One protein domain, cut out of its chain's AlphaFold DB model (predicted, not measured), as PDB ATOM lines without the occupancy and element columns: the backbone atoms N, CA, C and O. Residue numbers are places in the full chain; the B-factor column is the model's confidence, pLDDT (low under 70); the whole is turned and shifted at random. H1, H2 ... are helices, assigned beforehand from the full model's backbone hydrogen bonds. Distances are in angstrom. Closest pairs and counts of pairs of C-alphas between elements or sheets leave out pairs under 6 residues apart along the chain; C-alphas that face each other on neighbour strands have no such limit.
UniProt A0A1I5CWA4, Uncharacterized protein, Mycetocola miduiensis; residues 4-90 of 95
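Overview. This is residues 4 to 90 of the 95 residues of an uncharacterized protein of Mycetocola miduiensis (UniProt A0A1I5CWA4). Long H1 runs beside the hairpin of H4 and H5 in a three-helix bundle, while H2 crosses from H1's end to H4 and H3 lies out at the side. The 87 printed residues hold five named helices, H1 to H5 in order, and no named strand: all helix. The whole is compact, radius of gyration of the C-alphas 13.5 A, spanning 40 by 32 by 19 A.

Along the chain. H1, residues 4 to 28, begins at C-alpha 4 (30.742, 29.127, 60.786) and measures 35.9 A. H2 is 30 to 41, H3 45 to 54, H4 56 to 66. H5, 71 to 88, measures 25.5 A and ends at C-alpha 88 (19.111, 24.283, 52.530).

Arrangement. H1 touches H5 at a shallow tilt of 13 degrees, opposite ways; the closest C-alphas, Trp 19 and Ala 82, are 6.7 A apart. H4 touches H5, closest C-alphas Ala 61 and Leu 78, 5.9 A. H2 touches H4 at a steep tilt of 62 degrees, closest C-alphas Trp 37 and Leu 62, 6.1 A. H3 is close to H4 but not clearly touching, closest C-alphas Phe 52 and Ala 59, 5.9 A. In H1 to H5 every O i to N i+4 pair is within hydrogen-bond range.

Size, cuts and confidence. The printed part has no cut, its links are tight, and no printed residue is under 70 in pLDDT.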
ATOM      1  N   THR A   4      31.610  29.932  61.654       85.25
ATOM      2  CA  THR A   4      30.742  29.127  60.786       85.25
ATOM      3  C   THR A   4      29.333  29.710  60.665       85.25
ATOM      4  O   THR A   4      28.837  29.881  59.557       85.25
ATOM      5  N   LYS A   5      28.704  30.096  61.784       84.44
ATOM      6  CA  LYS A   5      27.350  30.681  61.795       84.44
ATOM      7  C   LYS A   5      27.316  32.033  61.082       84.44
ATOM      8  O   LYS A   5      26.335  32.353  60.417       84.44
ATOM      9  N   PHE A   6      28.391  32.813  61.197       88.38
ATOM     10  CA  PHE A   6      28.538  34.079  60.480       88.38
ATOM     11  C   PHE A   6      28.661  33.876  58.967       88.38
ATOM     12  O   PHE A   6      27.928  34.513  58.211       88.38
ATOM     13  N   VAL A   7      29.508  32.944  58.521       90.75
ATOM     14  CA  VAL A   7      29.642  32.606  57.094       90.75
ATOM     15  C   VAL A   7      28.324  32.070  56.531       90.75
ATOM     16  O   VAL A   7      27.879  32.542  55.487       90.75
ATOM     17  N   SER A   8      27.651  31.154  57.232       91.00
ATOM     18  CA  SER A   8      26.346  30.633  56.805       91.00
ATOM     19  C   SER A   8      25.291  31.734  56.691       91.00
ATOM     20  O   SER A   8      24.525  31.742  55.731       91.00
ATOM     21  N   ALA A   9      25.270  32.694  57.621       92.12
ATOM     22  CA  ALA A   9      24.364  33.835  57.536       92.12
ATOM     23  C   ALA A   9      24.655  34.696  56.297       92.12
ATOM     24  O   ALA A   9      23.723  35.040  55.573       92.12
ATOM     25  N   ILE A  10      25.928  34.990  56.006       94.12
ATOM     26  CA  ILE A  10      26.316  35.735  54.797       94.12
ATOM     27  C   ILE A  10      25.854  35.004  53.535       94.12
ATOM     28  O   ILE A  10      25.199  35.611  52.689       94.12
ATOM     29  N   VAL A  11      26.157  33.709  53.414       93.38
ATOM     30  CA  VAL A  11      25.767  32.901  52.248       93.38
ATOM     31  C   VAL A  11      24.249  32.889  52.078       93.38
ATOM     32  O   VAL A  11      23.755  33.052  50.963       93.38
ATOM     33  N   PHE A  12      23.502  32.768  53.175       94.56
ATOM     34  CA  PHE A  12      22.046  32.839  53.147       94.56
ATOM     35  C   PHE A  12      21.541  34.192  52.636       94.56
ATOM     36  O   PHE A  12      20.698  34.231  51.742       94.56
ATOM     37  N   PHE A  13      22.067  35.309  53.147       96.31
ATOM     38  CA  PHE A  13      21.655  36.637  52.685       96.31
ATOM     39  C   PHE A  13      22.005  36.877  51.215       96.31
ATOM     40  O   PHE A  13      21.177  37.413  50.479       96.31
ATOM     41  N   LEU A  14      23.182  36.436  50.764       96.19
ATOM     42  CA  LEU A  14      23.545  36.475  49.346       96.19
ATOM     43  C   LEU A  14      22.556  35.668  48.501       96.19
ATOM     44  O   LEU A  14      22.084  36.162  47.480       96.19
ATOM     45  N   ALA A  15      22.177  34.471  48.952       96.06
ATOM     46  CA  ALA A  15      21.193  33.649  48.258       96.06
ATOM     47  C   ALA A  15      19.813  34.327  48.183       96.06
ATOM     48  O   ALA A  15      19.185  34.318  47.125       96.06
ATOM     49  N   VAL A  16      19.355  34.954  49.272       97.50
ATOM     50  CA  VAL A  16      18.102  35.731  49.294       97.50
ATOM     51  C   VAL A  16      18.158  36.886  48.296       97.50
ATOM     52  O   VAL A  16      17.207  37.079  47.541       97.50
ATOM     53  N   ILE A  17      19.267  37.628  48.253       98.19
ATOM     54  CA  ILE A  17      19.452  38.739  47.311       98.19
ATOM     55  C   ILE A  17      19.436  38.231  45.867       98.19
ATOM     56  O   ILE A  17      18.731  38.805  45.040       98.19
ATOM     57  N   LEU A  18      20.153  37.145  45.562       97.00
ATOM     58  CA  LEU A  18      20.174  36.571  44.215       97.00
ATOM     59  C   LEU A  18      18.785  36.086  43.777       97.00
ATOM     60  O   LEU A  18      18.369  36.365  42.656       97.00
ATOM     61  N   TRP A  19      18.039  35.397  44.646       98.00
ATOM     62  CA  TRP A  19      16.660  34.998  44.342       98.00
ATOM     63  C   TRP A  19      15.716  36.190  44.195       98.00
ATOM     64  O   TRP A  19      14.860  36.178  43.312       98.00
ATOM     65  N   GLY A  20      15.891  37.231  45.012       97.75
ATOM     66  CA  GLY A  20      15.160  38.487  44.873       97.75
ATOM     67  C   GLY A  20      15.435  39.160  43.527       97.75
ATOM     68  O   GLY A  20      14.497  39.541  42.833       97.75
ATOM     69  N   ALA A  21      16.703  39.238  43.118       97.06
ATOM     70  CA  ALA A  21      17.105  39.772  41.819       97.06
ATOM     71  C   ALA A  21      16.535  38.940  40.660       97.06
ATOM     72  O   ALA A  21      15.964  39.508  39.730       97.06
ATOM     73  N   PHE A  22      16.612  37.607  40.748       97.00
ATOM     74  CA  PHE A  22      16.018  36.705  39.760       97.00
ATOM     75  C   PHE A  22      14.502  36.911  39.653       97.00
ATOM     76  O   PHE A  22      13.979  37.073  38.555       97.00
ATOM     77  N   GLY A  23      13.789  36.958  40.783       96.81
ATOM     78  CA  GLY A  23      12.342  37.178  40.813       96.81
ATOM     79  C   GLY A  23      11.933  38.547  40.266       96.81
ATOM     80  O   GLY A  23      10.955  38.650  39.531       96.81
ATOM     81  N   LEU A  24      12.699  39.600  40.563       97.38
ATOM     82  CA  LEU A  24      12.472  40.931  39.995       97.38
ATOM     83  C   LEU A  24      12.691  40.947  38.479       97.38
ATOM     84  O   LEU A  24      11.852  41.486  37.757       97.38
ATOM     85  N   ALA A  25      13.772  40.333  37.991       96.81
ATOM     86  CA  ALA A  25      14.021  40.195  36.558       96.81
ATOM     87  C   ALA A  25      12.903  39.390  35.876       96.81
ATOM     88  O   ALA A  25      12.371  39.818  34.858       96.81
ATOM     89  N   LEU A  26      12.437  38.303  36.490       95.38
ATOM     90  CA  LEU A  26      11.328  37.492  35.982       95.38
ATOM     91  C   LEU A  26      10.024  38.293  35.799       95.38
ATOM     92  O   LEU A  26       9.261  38.052  34.863       95.38
ATOM     93  N   LEU A  27       9.749  39.240  36.698       95.75
ATOM     94  CA  LEU A  27       8.520  40.036  36.669       95.75
ATOM     95  C   LEU A  27       8.623  41.269  35.771       95.75
ATOM     96  O   LEU A  27       7.631  41.662  35.162       95.75
ATOM     97  N   LEU A  28       9.798  41.899  35.718       97.12
ATOM     98  CA  LEU A  28       9.968  43.220  35.109       97.12
ATOM     99  C   LEU A  28      10.777  43.193  33.808       97.12
ATOM    100  O   LEU A  28      10.633  44.103  32.994       97.12
ATOM    101  N   ARG A  29      11.664  42.204  33.632       94.38
ATOM    102  CA  ARG A  29      12.696  42.162  32.582       94.38
ATOM    103  C   ARG A  29      13.053  40.727  32.185       94.38
ATOM    104  O   ARG A  29      14.184  40.282  32.347       94.38
ATOM    105  N   GLN A  30      12.076  39.993  31.664       92.12
ATOM    106  CA  GLN A  30      12.262  38.582  31.299       92.12
ATOM    107  C   GLN A  30      13.394  38.369  30.285       92.12
ATOM    108  O   GLN A  30      14.132  37.398  30.416       92.12
ATOM    109  N   GLY A  31      13.579  39.306  29.345       92.06
ATOM    110  CA  GLY A  31      14.671  39.256  28.369       92.06
ATOM    111  C   GLY A  31      16.068  39.281  29.000       92.06
ATOM    112  O   GLY A  31      16.959  38.603  28.503       92.06
ATOM    113  N   ASP A  32      16.245  39.949  30.150       94.81
ATOM    114  CA  ASP A  32      17.531  39.961  30.860       94.81
ATOM    115  C   ASP A  32      17.919  38.538  31.318       94.81
ATOM    116  O   ASP A  32      19.099  38.192  31.349       94.81
ATOM    117  N   LEU A  33      16.941  37.685  31.667       95.00
ATOM    118  CA  LEU A  33      17.204  36.294  32.059       95.00
ATOM    119  C   LEU A  33      17.654  35.442  30.868       95.00
ATOM    120  O   LEU A  33      18.540  34.597  31.020       95.00
ATOM    121  N   ASP A  34      17.075  35.681  29.693       94.69
ATOM    122  CA  ASP A  34      17.450  34.987  28.460       94.69
ATOM    123  C   ASP A  34      18.859  35.402  28.008       94.69
ATOM    124  O   ASP A  34      19.665  34.549  27.628       94.69
ATOM    125  N   ASP A  35      19.199  36.686  28.145       95.94
ATOM    126  CA  ASP A  35      20.534  37.217  27.860       95.94
ATOM    127  C   ASP A  35      21.595  36.627  28.799       95.94
ATOM    128  O   ASP A  35      22.653  36.181  28.344       95.94
ATOM    129  N   VAL A  36      21.307  36.556  30.106       95.62
ATOM    130  CA  VAL A  36      22.205  35.932  31.095       95.62
ATOM    131  C   VAL A  36      22.409  34.451  30.783       95.62
ATOM    132  O   VAL A  36      23.539  33.957  30.840       95.62
ATOM    133  N   TRP A  37      21.344  33.732  30.422       95.81
ATOM    134  CA  TRP A  37      21.453  32.328  30.032       95.81
ATOM    135  C   TRP A  37      22.268  32.140  28.747       95.81
ATOM    136  O   TRP A  37      23.131  31.262  28.689       95.81
ATOM    137  N   SER A  38      22.046  32.981  27.737       96.56
ATOM    138  CA  SER A  38      22.811  32.979  26.487       96.56
ATOM    139  C   SER A  38      24.300  33.239  26.738       96.56
ATOM    140  O   SER A  38      25.153  32.475  26.275       96.56
ATOM    141  N   TRP A  39      24.622  34.245  27.560       95.75
ATOM    142  CA  TRP A  39      25.992  34.543  27.982       95.75
ATOM    143  C   TRP A  39      26.642  33.355  28.701       95.75
ATOM    144  O   TRP A  39      27.735  32.937  28.315       95.75
ATOM    145  N   PHE A  40      25.950  32.749  29.670       95.56
ATOM    146  CA  PHE A  40      26.417  31.555  30.385       95.56
ATOM    147  C   PHE A  40      26.660  30.363  29.442       95.56
ATOM    148  O   PHE A  40      27.619  29.604  29.601       95.56
ATOM    149  N   ARG A  41      25.813  30.189  28.421       95.75
ATOM    150  CA  ARG A  41      25.958  29.138  27.399       95.75
ATOM    151  C   ARG A  41      27.080  29.405  26.396       95.75
ATOM    152  O   ARG A  41      27.541  28.450  25.775       95.75
ATOM    153  N   GLY A  42      27.520  30.654  26.253       96.62
ATOM    154  CA  GLY A  42      28.609  31.063  25.361       96.62
ATOM    155  C   GLY A  42      30.015  30.960  25.963       96.62
ATOM    156  O   GLY A  42      30.996  31.188  25.257       96.62
ATOM    157  N   GLN A  43      30.139  30.635  27.250       96.44
ATOM    158  CA  GLN A  43      31.430  30.523  27.928       96.44
ATOM    159  C   GLN A  43      32.203  29.242  27.561       96.44
ATOM    160  O   GLN A  43      31.654  28.263  27.056       96.44
ATOM    161  N   ALA A  44      33.498  29.217  27.892       97.00
ATOM    162  CA  ALA A  44      34.296  27.996  27.844       97.00
ATOM    163  C   ALA A  44      33.749  26.937  28.817       97.00
ATOM    164  O   ALA A  44      33.428  27.246  29.964       97.00
ATOM    165  N   PHE A  45      33.736  25.672  28.385       95.56
ATOM    166  CA  PHE A  45      33.133  24.559  29.131       95.56
ATOM    167  C   PHE A  45      33.621  24.444  30.584       95.56
ATOM    168  O   PHE A  45      32.829  24.178  31.482       95.56
ATOM    169  N   LEU A  46      34.915  24.673  30.834       95.81
ATOM    170  CA  LEU A  46      35.471  24.600  32.185       95.81
ATOM    171  C   LEU A  46      34.903  25.689  33.106       95.81
ATOM    172  O   LEU A  46      34.537  25.393  34.240       95.81
ATOM    173  N   LEU A  47      34.812  26.931  32.620       95.44
ATOM    174  CA  LEU A  47      34.240  28.038  33.390       95.44
ATOM    175  C   LEU A  47      32.754  27.791  33.646       95.44
ATOM    176  O   LEU A  47      32.310  27.855  34.790       95.44
ATOM    177  N   GLN A  48      32.033  27.385  32.601       95.25
ATOM    178  CA  GLN A  48      30.623  27.036  32.689       95.25
ATOM    179  C   GLN A  48      30.374  25.941  33.735       95.25
ATOM    180  O   GLN A  48      29.445  26.052  34.528       95.25
ATOM    181  N   ALA A  49      31.207  24.896  33.775       94.75
ATOM    182  CA  ALA A  49      31.084  23.815  34.752       94.75
ATOM    183  C   ALA A  49      31.320  24.299  36.193       94.75
ATOM    184  O   ALA A  49      30.585  23.906  37.099       94.75
ATOM    185  N   ILE A  50      32.314  25.164  36.409       96.44
ATOM    186  CA  ILE A  50      32.603  25.742  37.728       96.44
ATOM    187  C   ILE A  50      31.434  26.615  38.194       96.44
ATOM    188  O   ILE A  50      30.924  26.424  39.301       96.44
ATOM    189  N   GLU A  51      30.979  27.537  37.344       94.75
ATOM    190  CA  GLU A  51      29.841  28.410  37.639       94.75
ATOM    191  C   GLU A  51      28.565  27.599  37.880       94.75
ATOM    192  O   GLU A  51      27.832  27.884  38.826       94.75
ATOM    193  N   PHE A  52      28.337  26.540  37.100       93.62
ATOM    194  CA  PHE A  52      27.200  25.642  37.286       93.62
ATOM    195  C   PHE A  52      27.206  24.983  38.666       93.62
ATOM    196  O   PHE A  52      26.159  24.903  39.296       93.62
ATOM    197  N   VAL A  53      28.358  24.525  39.166       93.62
ATOM    198  CA  VAL A  53      28.437  23.905  40.501       93.62
ATOM    199  C   VAL A  53      28.238  24.939  41.610       93.62
ATOM    200  O   VAL A  53      27.518  24.669  42.571       93.62
ATOM    201  N   ILE A  54      28.842  26.123  41.485       94.06
ATOM    202  CA  ILE A  54      28.761  27.178  42.509       94.06
ATOM    203  C   ILE A  54      27.348  27.770  42.579       94.06
ATOM    204  O   ILE A  54      26.804  27.970  43.666       94.06
ATOM    205  N   PHE A  55      26.736  28.019  41.424       94.88
ATOM    206  CA  PHE A  55      25.434  28.670  41.291       94.88
ATOM    207  C   PHE A  55      24.333  27.693  40.874       94.88
ATOM    208  O   PHE A  55      23.351  28.104  40.258       94.88
ATOM    209  N   LEU A  56      24.458  26.413  41.236       94.94
ATOM    210  CA  LEU A  56      23.577  25.333  40.782       94.94
ATOM    211  C   LEU A  56      22.072  25.660  40.868       94.94
ATOM    212  O   LEU A  56      21.378  25.450  39.871       94.94
ATOM    213  N   PRO A  57      21.538  26.229  41.972       96.38
ATOM    214  CA  PRO A  57      20.121  26.586  42.036       96.38
ATOM    215  C   PRO A  57      19.716  27.639  40.995       96.38
ATOM    216  O   PRO A  57      18.653  27.532  40.395       96.38
ATOM    217  N   TRP A  58      20.563  28.635  40.739       96.88
ATOM    218  CA  TRP A  58      20.273  29.714  39.792       96.88
ATOM    219  C   TRP A  58      20.525  29.301  38.344       96.88
ATOM    220  O   TRP A  58      19.742  29.661  37.469       96.88
ATOM    221  N   ALA A  59      21.547  28.485  38.084       96.06
ATOM    222  CA  ALA A  59      21.772  27.898  36.767       96.06
ATOM    223  C   ALA A  59      20.595  26.997  36.354       96.06
ATOM    224  O   ALA A  59      20.117  27.078  35.223       96.06
ATOM    225  N   LEU A  60      20.068  26.194  37.288       96.75
ATOM    226  CA  LEU A  60      18.839  25.427  37.077       96.75
ATOM    227  C   LEU A  60      17.618  26.333  36.888       96.75
ATOM    228  O   LEU A  60      16.784  26.035  36.040       96.75
ATOM    229  N   ALA A  61      17.512  27.436  37.633       97.25
ATOM    230  CA  ALA A  61      16.420  28.395  37.471       97.25
ATOM    231  C   ALA A  61      16.410  29.033  36.072       97.25
ATOM    232  O   ALA A  61      15.364  29.069  35.423       97.25
ATOM    233  N   LEU A  62      17.571  29.471  35.577       96.88
ATOM    234  CA  LEU A  62      17.732  29.988  34.215       96.88
ATOM    235  C   LEU A  62      17.396  28.920  33.167       96.88
ATOM    236  O   LEU A  62      16.660  29.183  32.218       96.88
ATOM    237  N   TRP A  63      17.865  27.686  33.364       96.38
ATOM    238  CA  TRP A  63      17.518  26.582  32.473       96.38
ATOM    239  C   TRP A  63      16.006  26.320  32.441       96.38
ATOM    240  O   TRP A  63      15.424  26.280  31.363       96.38
ATOM    241  N   ILE A  64      15.348  26.219  33.604       97.06
ATOM    242  CA  ILE A  64      13.888  26.044  33.711       97.06
ATOM    243  C   ILE A  64      13.162  27.179  32.988       97.06
ATOM    244  O   ILE A  64      12.207  26.920  32.254       97.06
ATOM    245  N   TRP A  65      13.605  28.421  33.183       96.06
ATOM    246  CA  TRP A  65      12.991  29.584  32.556       96.06
ATOM    247  C   TRP A  65      13.050  29.524  31.024       96.06
ATOM    248  O   TRP A  65      12.047  29.821  30.377       96.06
ATOM    249  N   THR A  66      14.166  29.050  30.469       94.69
ATOM    250  CA  THR A  66      14.400  28.966  29.017       94.69
ATOM    251  C   THR A  66      13.847  27.708  28.340       94.69
ATOM    252  O   THR A  66      13.848  27.628  27.114       94.69
ATOM    253  N   THR A  67      13.352  26.719  29.093       95.12
ATOM    254  CA  THR A  67      12.642  25.561  28.510       95.12
ATOM    255  C   THR A  67      11.316  25.966  27.874       95.12
ATOM    256  O   THR A  67      10.725  26.937  28.305       95.12
ATOM    257  N   ASP A  68      10.761  25.185  26.945       94.94
ATOM    258  CA  ASP A  68       9.451  25.462  26.319       94.94
ATOM    259  C   ASP A  68       8.234  24.962  27.126       94.94
ATOM    260  O   ASP A  68       7.126  24.821  26.606       94.94
ATOM    261  N   TRP A  69       8.397  24.682  28.420       96.88
ATOM    262  CA  TRP A  69       7.301  24.179  29.255       96.88
ATOM    263  C   TRP A  69       6.185  25.209  29.441       96.88
ATOM    264  O   TRP A  69       6.402  26.411  29.301       96.88
ATOM    265  N   ALA A  70       4.988  24.755  29.820       97.50
ATOM    266  CA  ALA A  70       3.906  25.667  30.175       97.50
ATOM    267  C   ALA A  70       4.341  26.610  31.312       97.50
ATOM    268  O   ALA A  70       4.980  26.176  32.273       97.50
ATOM    269  N   LEU A  71       3.968  27.892  31.224       94.94
ATOM    270  CA  LEU A  71       4.420  28.932  32.159       94.94
ATOM    271  C   LEU A  71       4.193  28.541  33.627       94.94
ATOM    272  O   LEU A  71       5.095  28.669  34.449       94.94
ATOM    273  N   TRP A  72       3.014  28.009  33.950       96.31
ATOM    274  CA  TRP A  72       2.674  27.610  35.317       96.31
ATOM    275  C   TRP A  72       3.598  26.507  35.861       96.31
ATOM    276  O   TRP A  72       3.939  26.536  37.041       96.31
ATOM    277  N   ILE A  73       4.068  25.585  35.009       97.88
ATOM    278  CA  ILE A  73       5.028  24.539  35.395       97.88
ATOM    279  C   ILE A  73       6.361  25.184  35.768       97.88
ATOM    280  O   ILE A  73       6.904  24.891  36.833       97.88
ATOM    281  N   ARG A  74       6.864  26.101  34.928       97.00
ATOM    282  CA  ARG A  74       8.115  26.825  35.201       97.00
ATOM    283  C   ARG A  74       8.023  27.570  36.528       97.00
ATOM    284  O   ARG A  74       8.903  27.417  37.364       97.00
ATOM    285  N   LEU A  75       6.935  28.309  36.759       97.19
ATOM    286  CA  LEU A  75       6.746  29.085  37.988       97.19
ATOM    287  C   LEU A  75       6.708  28.203  39.244       97.19
ATOM    288  O   LEU A  75       7.338  28.553  40.242       97.19
ATOM    289  N   ILE A  76       6.029  27.051  39.201       98.12
ATOM    290  CA  ILE A  76       6.008  26.103  40.328       98.12
ATOM    291  C   ILE A  76       7.408  25.554  40.603       98.12
ATOM    292  O   ILE A  76       7.835  25.513  41.757       98.12
ATOM    293  N   LEU A  77       8.140  25.156  39.560       98.12
ATOM    294  CA  LEU A  77       9.499  24.634  39.709       98.12
ATOM    295  C   LEU A  77      10.464  25.700  40.236       98.12
ATOM    296  O   LEU A  77      11.248  25.411  41.136       98.12
ATOM    297  N   LEU A  78      10.373  26.932  39.734       97.94
ATOM    298  CA  LEU A  78      11.166  28.068  40.205       97.94
ATOM    299  C   LEU A  78      10.879  28.379  41.677       97.94
ATOM    300  O   LEU A  78      11.814  28.514  42.464       97.94
ATOM    301  N   ALA A  79       9.604  28.432  42.070       97.62
ATOM    302  CA  ALA A  79       9.215  28.657  43.459       97.62
ATOM    303  C   ALA A  79       9.708  27.526  44.377       97.62
ATOM    304  O   ALA A  79      10.268  27.791  45.442       97.62
ATOM    305  N   GLY A  80       9.558  26.270  43.946       98.00
ATOM    306  CA  GLY A  80      10.053  25.104  44.677       98.00
ATOM    307  C   GLY A  80      11.575  25.101  44.822       98.00
ATOM    308  O   GLY A  80      12.089  24.799  45.898       98.00
ATOM    309  N   LEU A  81      12.302  25.489  43.776       97.88
ATOM    310  CA  LEU A  81      13.763  25.558  43.775       97.88
ATOM    311  C   LEU A  81      14.290  26.698  44.656       97.88
ATOM    312  O   LEU A  81      15.234  26.499  45.428       97.88
ATOM    313  N   ALA A  82      13.648  27.867  44.602       97.50
ATOM    314  CA  ALA A  82      13.936  28.982  45.498       97.50
ATOM    315  C   ALA A  82      13.704  28.584  46.956       97.50
ATOM    316  O   ALA A  82      14.591  28.734  47.795       97.50
ATOM    317  N   TRP A  83      12.551  27.979  47.244       97.06
ATOM    318  CA  TRP A  83      12.228  27.484  48.576       97.06
ATOM    319  C   TRP A  83      13.242  26.446  49.072       97.06
ATOM    320  O   TRP A  83      13.804  26.597  50.156       97.06
ATOM    321  N   ALA A  84      13.518  25.411  48.274       96.50
ATOM    322  CA  ALA A  84      14.421  24.329  48.650       96.50
ATOM    323  C   ALA A  84      15.853  24.828  48.893       96.50
ATOM    324  O   ALA A  84      16.473  24.443  49.884       96.50
ATOM    325  N   SER A  85      16.370  25.703  48.026       95.56
ATOM    326  CA  SER A  85      17.725  26.252  48.170       95.56
ATOM    327  C   SER A  85      17.852  27.188  49.373       95.56
ATOM    328  O   SER A  85      18.799  27.043  50.145       95.56
ATOM    329  N   LEU A  86      16.880  28.075  49.613       95.69
ATOM    330  CA  LEU A  86      16.867  28.926  50.808       95.69
ATOM    331  C   LEU A  86      16.731  28.101  52.093       95.69
ATOM    332  O   LEU A  86      17.413  28.381  53.077       95.69
ATOM    333  N   TYR A  87      15.911  27.050  52.077       93.81
ATOM    334  CA  TYR A  87      15.778  26.123  53.201       93.81
ATOM    335  C   TYR A  87      17.060  25.311  53.456       93.81
ATOM    336  O   TYR A  87      17.388  25.000  54.601       93.81
ATOM    337  N   LEU A  88      17.808  24.951  52.409       91.75
ATOM    338  CA  LEU A  88      19.111  24.283  52.530       91.75
ATOM    339  C   LEU A  88      20.195  25.207  53.086       91.75
ATOM    340  O   LEU A  88      20.984  24.769  53.917       91.75
ATOM    341  N   LEU A  89      20.210  26.468  52.659       90.38
ATOM    342  CA  LEU A  89      21.204  27.459  53.078       90.38
ATOM    343  C   LEU A  89      20.846  28.162  54.395       90.38
ATOM    344  O   LEU A  89      21.595  29.022  54.852       90.38
ATOM    345  N   PHE A  90      19.713  27.818  55.011       88.50
ATOM    346  CA  PHE A  90      19.247  28.460  56.234       88.50
ATOM    347  C   PHE A  90      20.264  28.261  57.377       88.50
ATOM    348  O   PHE A  90      20.580  27.119  57.727       88.50
TER     349      PHE A  90